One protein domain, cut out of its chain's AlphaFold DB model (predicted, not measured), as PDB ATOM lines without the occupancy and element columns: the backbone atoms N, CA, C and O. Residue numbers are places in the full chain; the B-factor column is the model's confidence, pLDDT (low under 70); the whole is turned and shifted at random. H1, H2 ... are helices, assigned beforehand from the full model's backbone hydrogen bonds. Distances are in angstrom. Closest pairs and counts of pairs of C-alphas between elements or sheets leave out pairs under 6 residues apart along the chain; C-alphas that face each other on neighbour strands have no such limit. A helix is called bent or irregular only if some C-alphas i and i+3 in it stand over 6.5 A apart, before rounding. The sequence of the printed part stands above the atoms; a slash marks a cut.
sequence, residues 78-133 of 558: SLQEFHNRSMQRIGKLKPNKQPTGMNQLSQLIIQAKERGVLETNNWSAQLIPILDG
ATOM      1  N   SER A  78     -25.203   1.388 -26.838       86.56
ATOM      2  CA  SER A  78     -23.869   1.399 -27.452       86.56
ATOM      3  C   SER A  78     -22.782   1.945 -26.512       86.56
ATOM      4  O   SER A  78     -21.665   1.425 -26.500       86.56
ATOM      5  N   LEU A  79     -23.106   2.941 -25.677       89.19
ATOM      6  CA  LEU A  79     -22.225   3.457 -24.627       89.19
ATOM      7  C   LEU A  79     -22.135   2.483 -23.442       89.19
ATOM      8  O   LEU A  79     -21.039   2.259 -22.927       89.19
ATOM      9  N   GLN A  80     -23.245   1.850 -23.044       87.06
ATOM     10  CA  GLN A  80     -23.225   0.818 -21.998       87.06
ATOM     11  C   GLN A  80     -22.328  -0.369 -22.393       87.06
ATOM     12  O   GLN A  80     -21.483  -0.803 -21.603       87.06
ATOM     13  N   GLU A  81     -22.448  -0.860 -23.632       86.81
ATOM     14  CA  GLU A  81     -21.587  -1.919 -24.162       86.81
ATOM     15  C   GLU A  81     -20.123  -1.463 -24.224       86.81
ATOM     16  O   GLU A  81     -19.243  -2.160 -23.714       86.81
ATOM     17  N   PHE A  82     -19.846  -0.271 -24.769       89.75
ATOM     18  CA  PHE A  82     -18.494   0.292 -24.833       89.75
ATOM     19  C   PHE A  82     -17.842   0.418 -23.452       89.75
ATOM     20  O   PHE A  82     -16.684   0.018 -23.294       89.75
ATOM     21  N   HIS A  83     -18.569   0.915 -22.449       89.69
ATOM     22  CA  HIS A  83     -18.099   1.003 -21.069       89.69
ATOM     23  C   HIS A  83     -17.742  -0.385 -20.526       89.69
ATOM     24  O   HIS A  83     -16.612  -0.611 -20.089       89.69
ATOM     25  N   ASN A  84     -18.661  -1.347 -20.615       88.81
ATOM     26  CA  ASN A  84     -18.479  -2.679 -20.036       88.81
ATOM     27  C   ASN A  84     -17.358  -3.466 -20.743       88.81
ATOM     28  O   ASN A  84     -16.499  -4.065 -20.086       88.81
ATOM     29  N   ARG A  85     -17.284  -3.370 -22.075       90.44
ATOM     30  CA  ARG A  85     -16.193  -3.889 -22.917       90.44
ATOM     31  C   ARG A  85     -14.844  -3.271 -22.540       90.44
ATOM     32  O   ARG A  85     -13.846  -3.982 -22.429       90.44
ATOM     33  N   SER A  86     -14.808  -1.962 -22.291       89.25
ATOM     34  CA  SER A  86     -13.595  -1.243 -21.887       89.25
ATOM     35  C   SER A  86     -13.144  -1.629 -20.481       89.25
ATOM     36  O   SER A  86     -11.977  -1.967 -20.303       89.25
ATOM     37  N   MET A  87     -14.052  -1.695 -19.505       89.19
ATOM     38  CA  MET A  87     -13.758  -2.140 -18.135       89.19
ATOM     39  C   MET A  87     -13.140  -3.547 -18.108       89.19
ATOM     40  O   MET A  87     -12.106  -3.757 -17.469       89.19
ATOM     41  N   GLN A  88     -13.697  -4.497 -18.869       87.69
ATOM     42  CA  GLN A  88     -13.129  -5.847 -19.000       87.69
ATOM     43  C   GLN A  88     -11.739  -5.856 -19.659       87.69
ATOM     44  O   GLN A  88     -10.873  -6.641 -19.263       87.69
ATOM     45  N   ARG A  89     -11.496  -4.999 -20.662       88.38
ATOM     46  CA  ARG A  89     -10.178  -4.867 -21.310       88.38
ATOM     47  C   ARG A  89      -9.149  -4.203 -20.387       88.38
ATOM     48  O   ARG A  89      -8.012  -4.666 -20.342       88.38
ATOM     49  N   ILE A  90      -9.541  -3.191 -19.609       88.81
ATOM     50  CA  ILE A  90      -8.676  -2.530 -18.617       88.81
ATOM     51  C   ILE A  90      -8.292  -3.517 -17.509       88.81
ATOM     52  O   ILE A  90      -7.118  -3.593 -17.158       88.81
ATOM     53  N   GLY A  91      -9.226  -4.344 -17.023       85.38
ATOM     54  CA  GLY A  91      -8.938  -5.389 -16.029       85.38
ATOM     55  C   GLY A  91      -7.887  -6.421 -16.473       85.38
ATOM     56  O   GLY A  91      -7.214  -7.009 -15.631       85.38
ATOM     57  N   LYS A  92      -7.686  -6.598 -17.788       87.00
ATOM     58  CA  LYS A  92      -6.646  -7.468 -18.375       87.00
ATOM     59  C   LYS A  92      -5.281  -6.775 -18.543       87.00
ATOM     60  O   LYS A  92      -4.312  -7.430 -18.926       87.00
ATOM     61  N   LEU A  93      -5.163  -5.473 -18.259       87.00
ATOM     62  CA  LEU A  93      -3.879  -4.760 -18.255       87.00
ATOM     63  C   LEU A  93      -3.060  -5.068 -16.993       87.00
ATOM     64  O   LEU A  93      -3.603  -5.358 -15.927       87.00
ATOM     65  N   LYS A  94      -1.733  -4.900 -17.088       86.19
ATOM     66  CA  LYS A  94      -0.831  -4.904 -15.921       86.19
ATOM     67  C   LYS A  94      -1.284  -3.849 -14.890       86.19
ATOM     68  O   LYS A  94      -1.644  -2.751 -15.321       86.19
ATOM     69  N   PRO A  95      -1.199  -4.103 -13.566       83.25
ATOM     70  CA  PRO A  95      -1.747  -3.207 -12.538       83.25
ATOM     71  C   PRO A  95      -1.304  -1.742 -12.649       83.25
ATOM     72  O   PRO A  95      -2.108  -0.836 -12.472       83.25
ATOM     73  N   ASN A  96      -0.051  -1.490 -13.043       83.88
ATOM     74  CA  ASN A  96       0.487  -0.139 -13.230       83.88
ATOM     75  C   ASN A  96      -0.061   0.622 -14.458       83.88
ATOM     76  O   ASN A  96       0.210   1.810 -14.593       83.88
ATOM     77  N   LYS A  97      -0.809  -0.037 -15.353       85.75
ATOM     78  CA  LYS A  97      -1.479   0.576 -16.515       85.75
ATOM     79  C   LYS A  97      -2.997   0.705 -16.350       85.75
ATOM     80  O   LYS A  97      -3.620   1.447 -17.108       85.75
ATOM     81  N   GLN A  98      -3.595   0.025 -15.369       87.38
ATOM     82  CA  GLN A  98      -5.042   0.079 -15.131       87.38
ATOM     83  C   GLN A  98      -5.546   1.506 -14.812       87.38
ATOM     84  O   GLN A  98      -6.522   1.913 -15.442       87.38
ATOM     85  N   PRO A  99      -4.879   2.321 -13.959       87.00
ATOM     86  CA  PRO A  99      -5.333   3.687 -13.669       87.00
ATOM     87  C   PRO A  99      -5.391   4.587 -14.909       87.00
ATOM     88  O   PRO A  99      -6.343   5.345 -15.079       87.00
ATOM     89  N   THR A 100      -4.414   4.466 -15.814       85.81
ATOM     90  CA  THR A 100      -4.381   5.225 -17.074       85.81
ATOM     91  C   THR A 100      -5.537   4.835 -17.998       85.81
ATOM     92  O   THR A 100      -6.138   5.709 -18.614       85.81
ATOM     93  N   GLY A 101      -5.894   3.546 -18.056       87.56
ATOM     94  CA  GLY A 101      -7.068   3.075 -18.798       87.56
ATOM     95  C   GLY A 101      -8.387   3.599 -18.231       87.56
ATOM     96  O   GLY A 101      -9.223   4.078 -18.992       87.56
ATOM     97  N   MET A 102      -8.546   3.583 -16.903       88.00
ATOM     98  CA  MET A 102      -9.738   4.131 -16.238       88.00
ATOM     99  C   MET A 102      -9.882   5.644 -16.457       88.00
ATOM    100  O   MET A 102     -10.991   6.129 -16.682       88.00
ATOM    101  N   ASN A 103      -8.769   6.389 -16.433       87.81
ATOM    102  CA  ASN A 103      -8.764   7.828 -16.698       87.81
ATOM    103  C   ASN A 103      -9.136   8.123 -18.167       87.81
ATOM    104  O   ASN A 103     -10.066   8.887 -18.401       87.81
ATOM    105  N   GLN A 104      -8.520   7.438 -19.142       88.06
ATOM    106  CA  GLN A 104      -8.857   7.595 -20.568       88.06
ATOM    107  C   GLN A 104     -10.321   7.234 -20.884       88.06
ATOM    108  O   GLN A 104     -10.971   7.953 -21.642       88.06
ATOM    109  N   LEU A 105     -10.865   6.166 -20.286       89.50
ATOM    110  CA  LEU A 105     -12.288   5.817 -20.403       89.50
ATOM    111  C   LEU A 105     -13.184   6.936 -19.845       89.50
ATOM    112  O   LEU A 105     -14.087   7.406 -20.534       89.50
ATOM    113  N   SER A 106     -12.896   7.401 -18.625       89.44
ATOM    114  CA  SER A 106     -13.665   8.460 -17.954       89.44
ATOM    115  C   SER A 106     -13.638   9.779 -18.738       89.44
ATOM    116  O   SER A 106     -14.674  10.414 -18.918       89.44
ATOM    117  N   GLN A 107     -12.468  10.165 -19.261       87.50
ATOM    118  CA  GLN A 107     -12.283  11.373 -20.069       87.50
ATOM    119  C   GLN A 107     -13.119  11.358 -21.357       87.50
ATOM    120  O   GLN A 107     -13.734  12.373 -21.669       87.50
ATOM    121  N   LEU A 108     -13.198  10.233 -22.084       88.50
ATOM    122  CA  LEU A 108     -14.023  10.146 -23.301       88.50
ATOM    123  C   LEU A 108     -15.521  10.289 -22.991       88.50
ATOM    124  O   LEU A 108     -16.230  11.003 -23.698       88.50
ATOM    125  N   ILE A 109     -16.010   9.652 -21.922       87.75
ATOM    126  CA  ILE A 109     -17.433   9.728 -21.550       87.75
ATOM    127  C   ILE A 109     -17.801  11.151 -21.098       87.75
ATOM    128  O   ILE A 109     -18.839  11.675 -21.505       87.75
ATOM    129  N   ILE A 110     -16.927  11.821 -20.335       87.50
ATOM    130  CA  ILE A 110     -17.106  13.234 -19.960       87.50
ATOM    131  C   ILE A 110     -17.077  14.137 -21.197       87.50
ATOM    132  O   ILE A 110     -18.009  14.914 -21.385       87.50
ATOM    133  N   GLN A 111     -16.092  13.982 -22.089       86.75
ATOM    134  CA  GLN A 111     -15.980  14.783 -23.314       86.75
ATOM    135  C   GLN A 111     -17.222  14.651 -24.214       86.75
ATOM    136  O   GLN A 111     -17.605  15.615 -24.878       86.75
ATOM    137  N   ALA A 112     -17.868  13.480 -24.238       86.19
ATOM    138  CA  ALA A 112     -19.124  13.284 -24.956       86.19
ATOM    139  C   ALA A 112     -20.332  13.902 -24.232       86.19
ATOM    140  O   ALA A 112     -21.186  14.501 -24.888       86.19
ATOM    141  N   LYS A 113     -20.384  13.809 -22.895       86.25
ATOM    142  CA  LYS A 113     -21.439  14.408 -22.059       86.25
ATOM    143  C   LYS A 113     -21.429  15.935 -22.124       86.25
ATOM    144  O   LYS A 113     -22.471  16.532 -22.367       86.25
ATOM    145  N   GLU A 114     -20.259  16.558 -21.989       85.44
ATOM    146  CA  GLU A 114     -20.061  18.014 -22.099       85.44
ATOM    147  C   GLU A 114     -20.481  18.580 -23.462       85.44
ATOM    148  O   GLU A 114     -20.855  19.745 -23.565       85.44
ATOM    149  N   ARG A 115     -20.413  17.760 -24.516       82.38
ATOM    150  CA  ARG A 115     -20.694  18.161 -25.903       82.38
ATOM    151  C   ARG A 115     -22.057  17.694 -26.417       82.38
ATOM    152  O   ARG A 115     -22.355  17.919 -27.584       82.38
ATOM    153  N   GLY A 116     -22.862  17.028 -25.586       85.19
ATOM    154  CA  GLY A 116     -24.178  16.507 -25.975       85.19
ATOM    155  C   GLY A 116     -24.147  15.374 -27.013       85.19
ATOM    156  O   GLY A 116     -25.176  15.062 -27.599       85.19
ATOM    157  N   VAL A 117     -22.991  14.740 -27.247       87.31
ATOM    158  CA  VAL A 117     -22.800  13.706 -28.289       87.31
ATOM    159  C   VAL A 117     -22.836  12.274 -27.742       87.31
ATOM    160  O   VAL A 117     -22.283  11.358 -28.347       87.31
ATOM    161  N   LEU A 118     -23.486  12.060 -26.593       85.75
ATOM    162  CA  LEU A 118     -23.668  10.724 -26.008       85.75
ATOM    163  C   LEU A 118     -24.453   9.791 -26.946       85.75
ATOM    164  O   LEU A 118     -24.053   8.645 -27.112       85.75
ATOM    165  N   GLU A 119     -25.490  10.300 -27.615       80.94
ATOM    166  CA  GLU A 119     -26.297   9.538 -28.585       80.94
ATOM    167  C   GLU A 119     -25.653   9.442 -29.980       80.94
ATOM    168  O   GLU A 119     -25.906   8.500 -30.725       80.94
ATOM    169  N   THR A 120     -24.833  10.428 -30.360       81.94
ATOM    170  CA  THR A 120     -24.355  10.602 -31.746       81.94
ATOM    171  C   THR A 120     -22.910  10.158 -31.980       81.94
ATOM    172  O   THR A 120     -22.482  10.052 -33.130       81.94
ATOM    173  N   ASN A 121     -22.138   9.874 -30.925       87.56
ATOM    174  CA  ASN A 121     -20.808   9.283 -31.056       87.56
ATOM    175  C   ASN A 121     -20.889   7.771 -31.325       87.56
ATOM    176  O   ASN A 121     -21.651   7.050 -30.683       87.56
ATOM    177  N   ASN A 122     -20.053   7.254 -32.232       87.12
ATOM    178  CA  ASN A 122     -20.036   5.826 -32.541       87.12
ATOM    179  C   ASN A 122     -19.238   5.021 -31.499       87.12
ATOM    180  O   ASN A 122     -18.101   4.606 -31.729       87.12
ATOM    181  N   TRP A 123     -19.862   4.747 -30.355       88.69
ATOM    182  CA  TRP A 123     -19.271   3.962 -29.266       88.69
ATOM    183  C   TRP A 123     -18.838   2.542 -29.664       88.69
ATOM    184  O   TRP A 123     -17.921   1.991 -29.053       88.69
ATOM    185  N   SER A 124     -19.423   1.961 -30.720       84.06
ATOM    186  CA  SER A 124     -18.989   0.652 -31.225       84.06
ATOM    187  C   SER A 124     -17.567   0.696 -31.807       84.06
ATOM    188  O   SER A 124     -16.793  -0.235 -31.565       84.06
ATOM    189  N   ALA A 125     -17.207   1.798 -32.482       83.31
ATOM    190  CA  ALA A 125     -15.911   2.045 -33.122       83.31
ATOM    191  C   ALA A 125     -14.940   2.895 -32.274       83.31
ATOM    192  O   ALA A 125     -13.750   2.957 -32.585       83.31
ATOM    193  N   GLN A 126     -15.432   3.531 -31.205       87.06
ATOM    194  CA  GLN A 126     -14.635   4.337 -30.282       87.06
ATOM    195  C   GLN A 126     -13.428   3.553 -29.743       87.06
ATOM    196  O   GLN A 126     -13.566   2.456 -29.195       87.06
ATOM    197  N   LEU A 127     -12.245   4.160 -29.856       84.31
ATOM    198  CA  LEU A 127     -10.975   3.601 -29.389       84.31
ATOM    199  C   LEU A 127     -10.530   4.244 -28.071       84.31
ATOM    200  O   LEU A 127     -10.845   5.404 -27.793       84.31
ATOM    201  N   ILE A 128      -9.737   3.501 -27.295       87.06
ATOM    202  CA  ILE A 128      -9.030   3.965 -26.097       87.06
ATOM    203  C   ILE A 128      -7.525   3.711 -26.312       87.06
ATOM    204  O   ILE A 128      -7.109   2.550 -26.356       87.06
ATOM    205  N   PRO A 129      -6.668   4.749 -26.417       86.19
ATOM    206  CA  PRO A 129      -5.281   4.589 -26.862       86.19
ATOM    207  C   PRO A 129      -4.440   3.553 -26.102       86.19
ATOM    208  O   PRO A 129      -3.616   2.886 -26.722       86.19
ATOM    209  N   ILE A 130      -4.638   3.362 -24.790       85.81
ATOM    210  CA  ILE A 130      -3.896   2.338 -24.027       85.81
ATOM    211  C   ILE A 130      -4.386   0.894 -24.257       85.81
ATOM    212  O   ILE A 130      -3.651  -0.048 -23.956       85.81
ATOM    213  N   LEU A 131      -5.602   0.706 -24.781       84.62
ATOM    214  CA  LEU A 131      -6.186  -0.607 -25.086       84.62
ATOM    215  C   LEU A 131      -5.977  -1.021 -26.546       84.62
ATOM    216  O   LEU A 131      -5.832  -2.212 -26.820       84.62
ATOM    217  N   ASP A 132      -5.977  -0.048 -27.460       82.69
ATOM    218  CA  ASP A 132      -6.026  -0.252 -28.915       82.69
ATOM    219  C   ASP A 132      -4.669  -0.036 -29.616       82.69
ATOM    220  O   ASP A 132      -4.605   0.161 -30.823       82.69
ATOM    221  N   GLY A 133      -3.565  -0.096 -28.860       71.94
ATOM    222  CA  GLY A 133      -2.195  -0.089 -29.399       71.94
ATOM    223  C   GLY A 133      -1.578   1.294 -29.645       71.94
ATOM    224  O   GLY A 133      -0.434   1.374 -30.087       71.94
TER     225      GLY A 133
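Overview. This is residues 78 to 133 of the 558 residues of an uncharacterized protein of Candida tropicalis (strain ATCC MYA-3404 / T1) (UniProt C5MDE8). The model is a helical hairpin: H1 and the longer H2 lie side by side, running opposite ways and joined by a tight turn. After H2 the unnamed stretch 115 to 133 folds back toward the start of H1, then runs along one side of the hairpin. The printed part has 56 residues with two named helices, H1 then H2, and no named strand; its class is all helix. It is compact, with a radius of gyration of the C-alphas of 11.1 A, and elongated, spanning 33 by 18 by 18 A.

Arrangement. H1, residues 78 to 91, and H2, residues 95 to 114, form a helical hairpin. They touch, with 7 pairs of C-alphas within 8 A; the closest are those of Ile 90 and Gln 98, 5.7 A apart. H2 touches H1 with residues 98 to 105 alone. Their lines stand at a shallow tilt of 16 degrees, and they run opposite ways. Every O i to N i+4 pair of H1 is within hydrogen-bond range, as are 14 of 16 in H2.

Along the chain. H1 begins at C-alpha 78, at (-23.869, 1.399, -27.452), and measures 20.0 A from first to last C-alpha. H2 measures 29.6 A, from C-alpha 95 at (-1.747, -3.207, -12.538) to C-alpha 114 at (-20.061, 18.014, -22.099). H2 is irregular, but only just: C-alphas 96 and 99 are 7.0 A apart.

Size, cuts and confidence. The two C-alphas farthest apart, those of Lys 94 and Gly 116, are 33.2 A apart. The C-alphas of residues 115 to 133 lie 6 to 17 A from the mean of all C-alphas. The printed part has no cut. Its mean pLDDT is 86.4, and no printed residue is under 70.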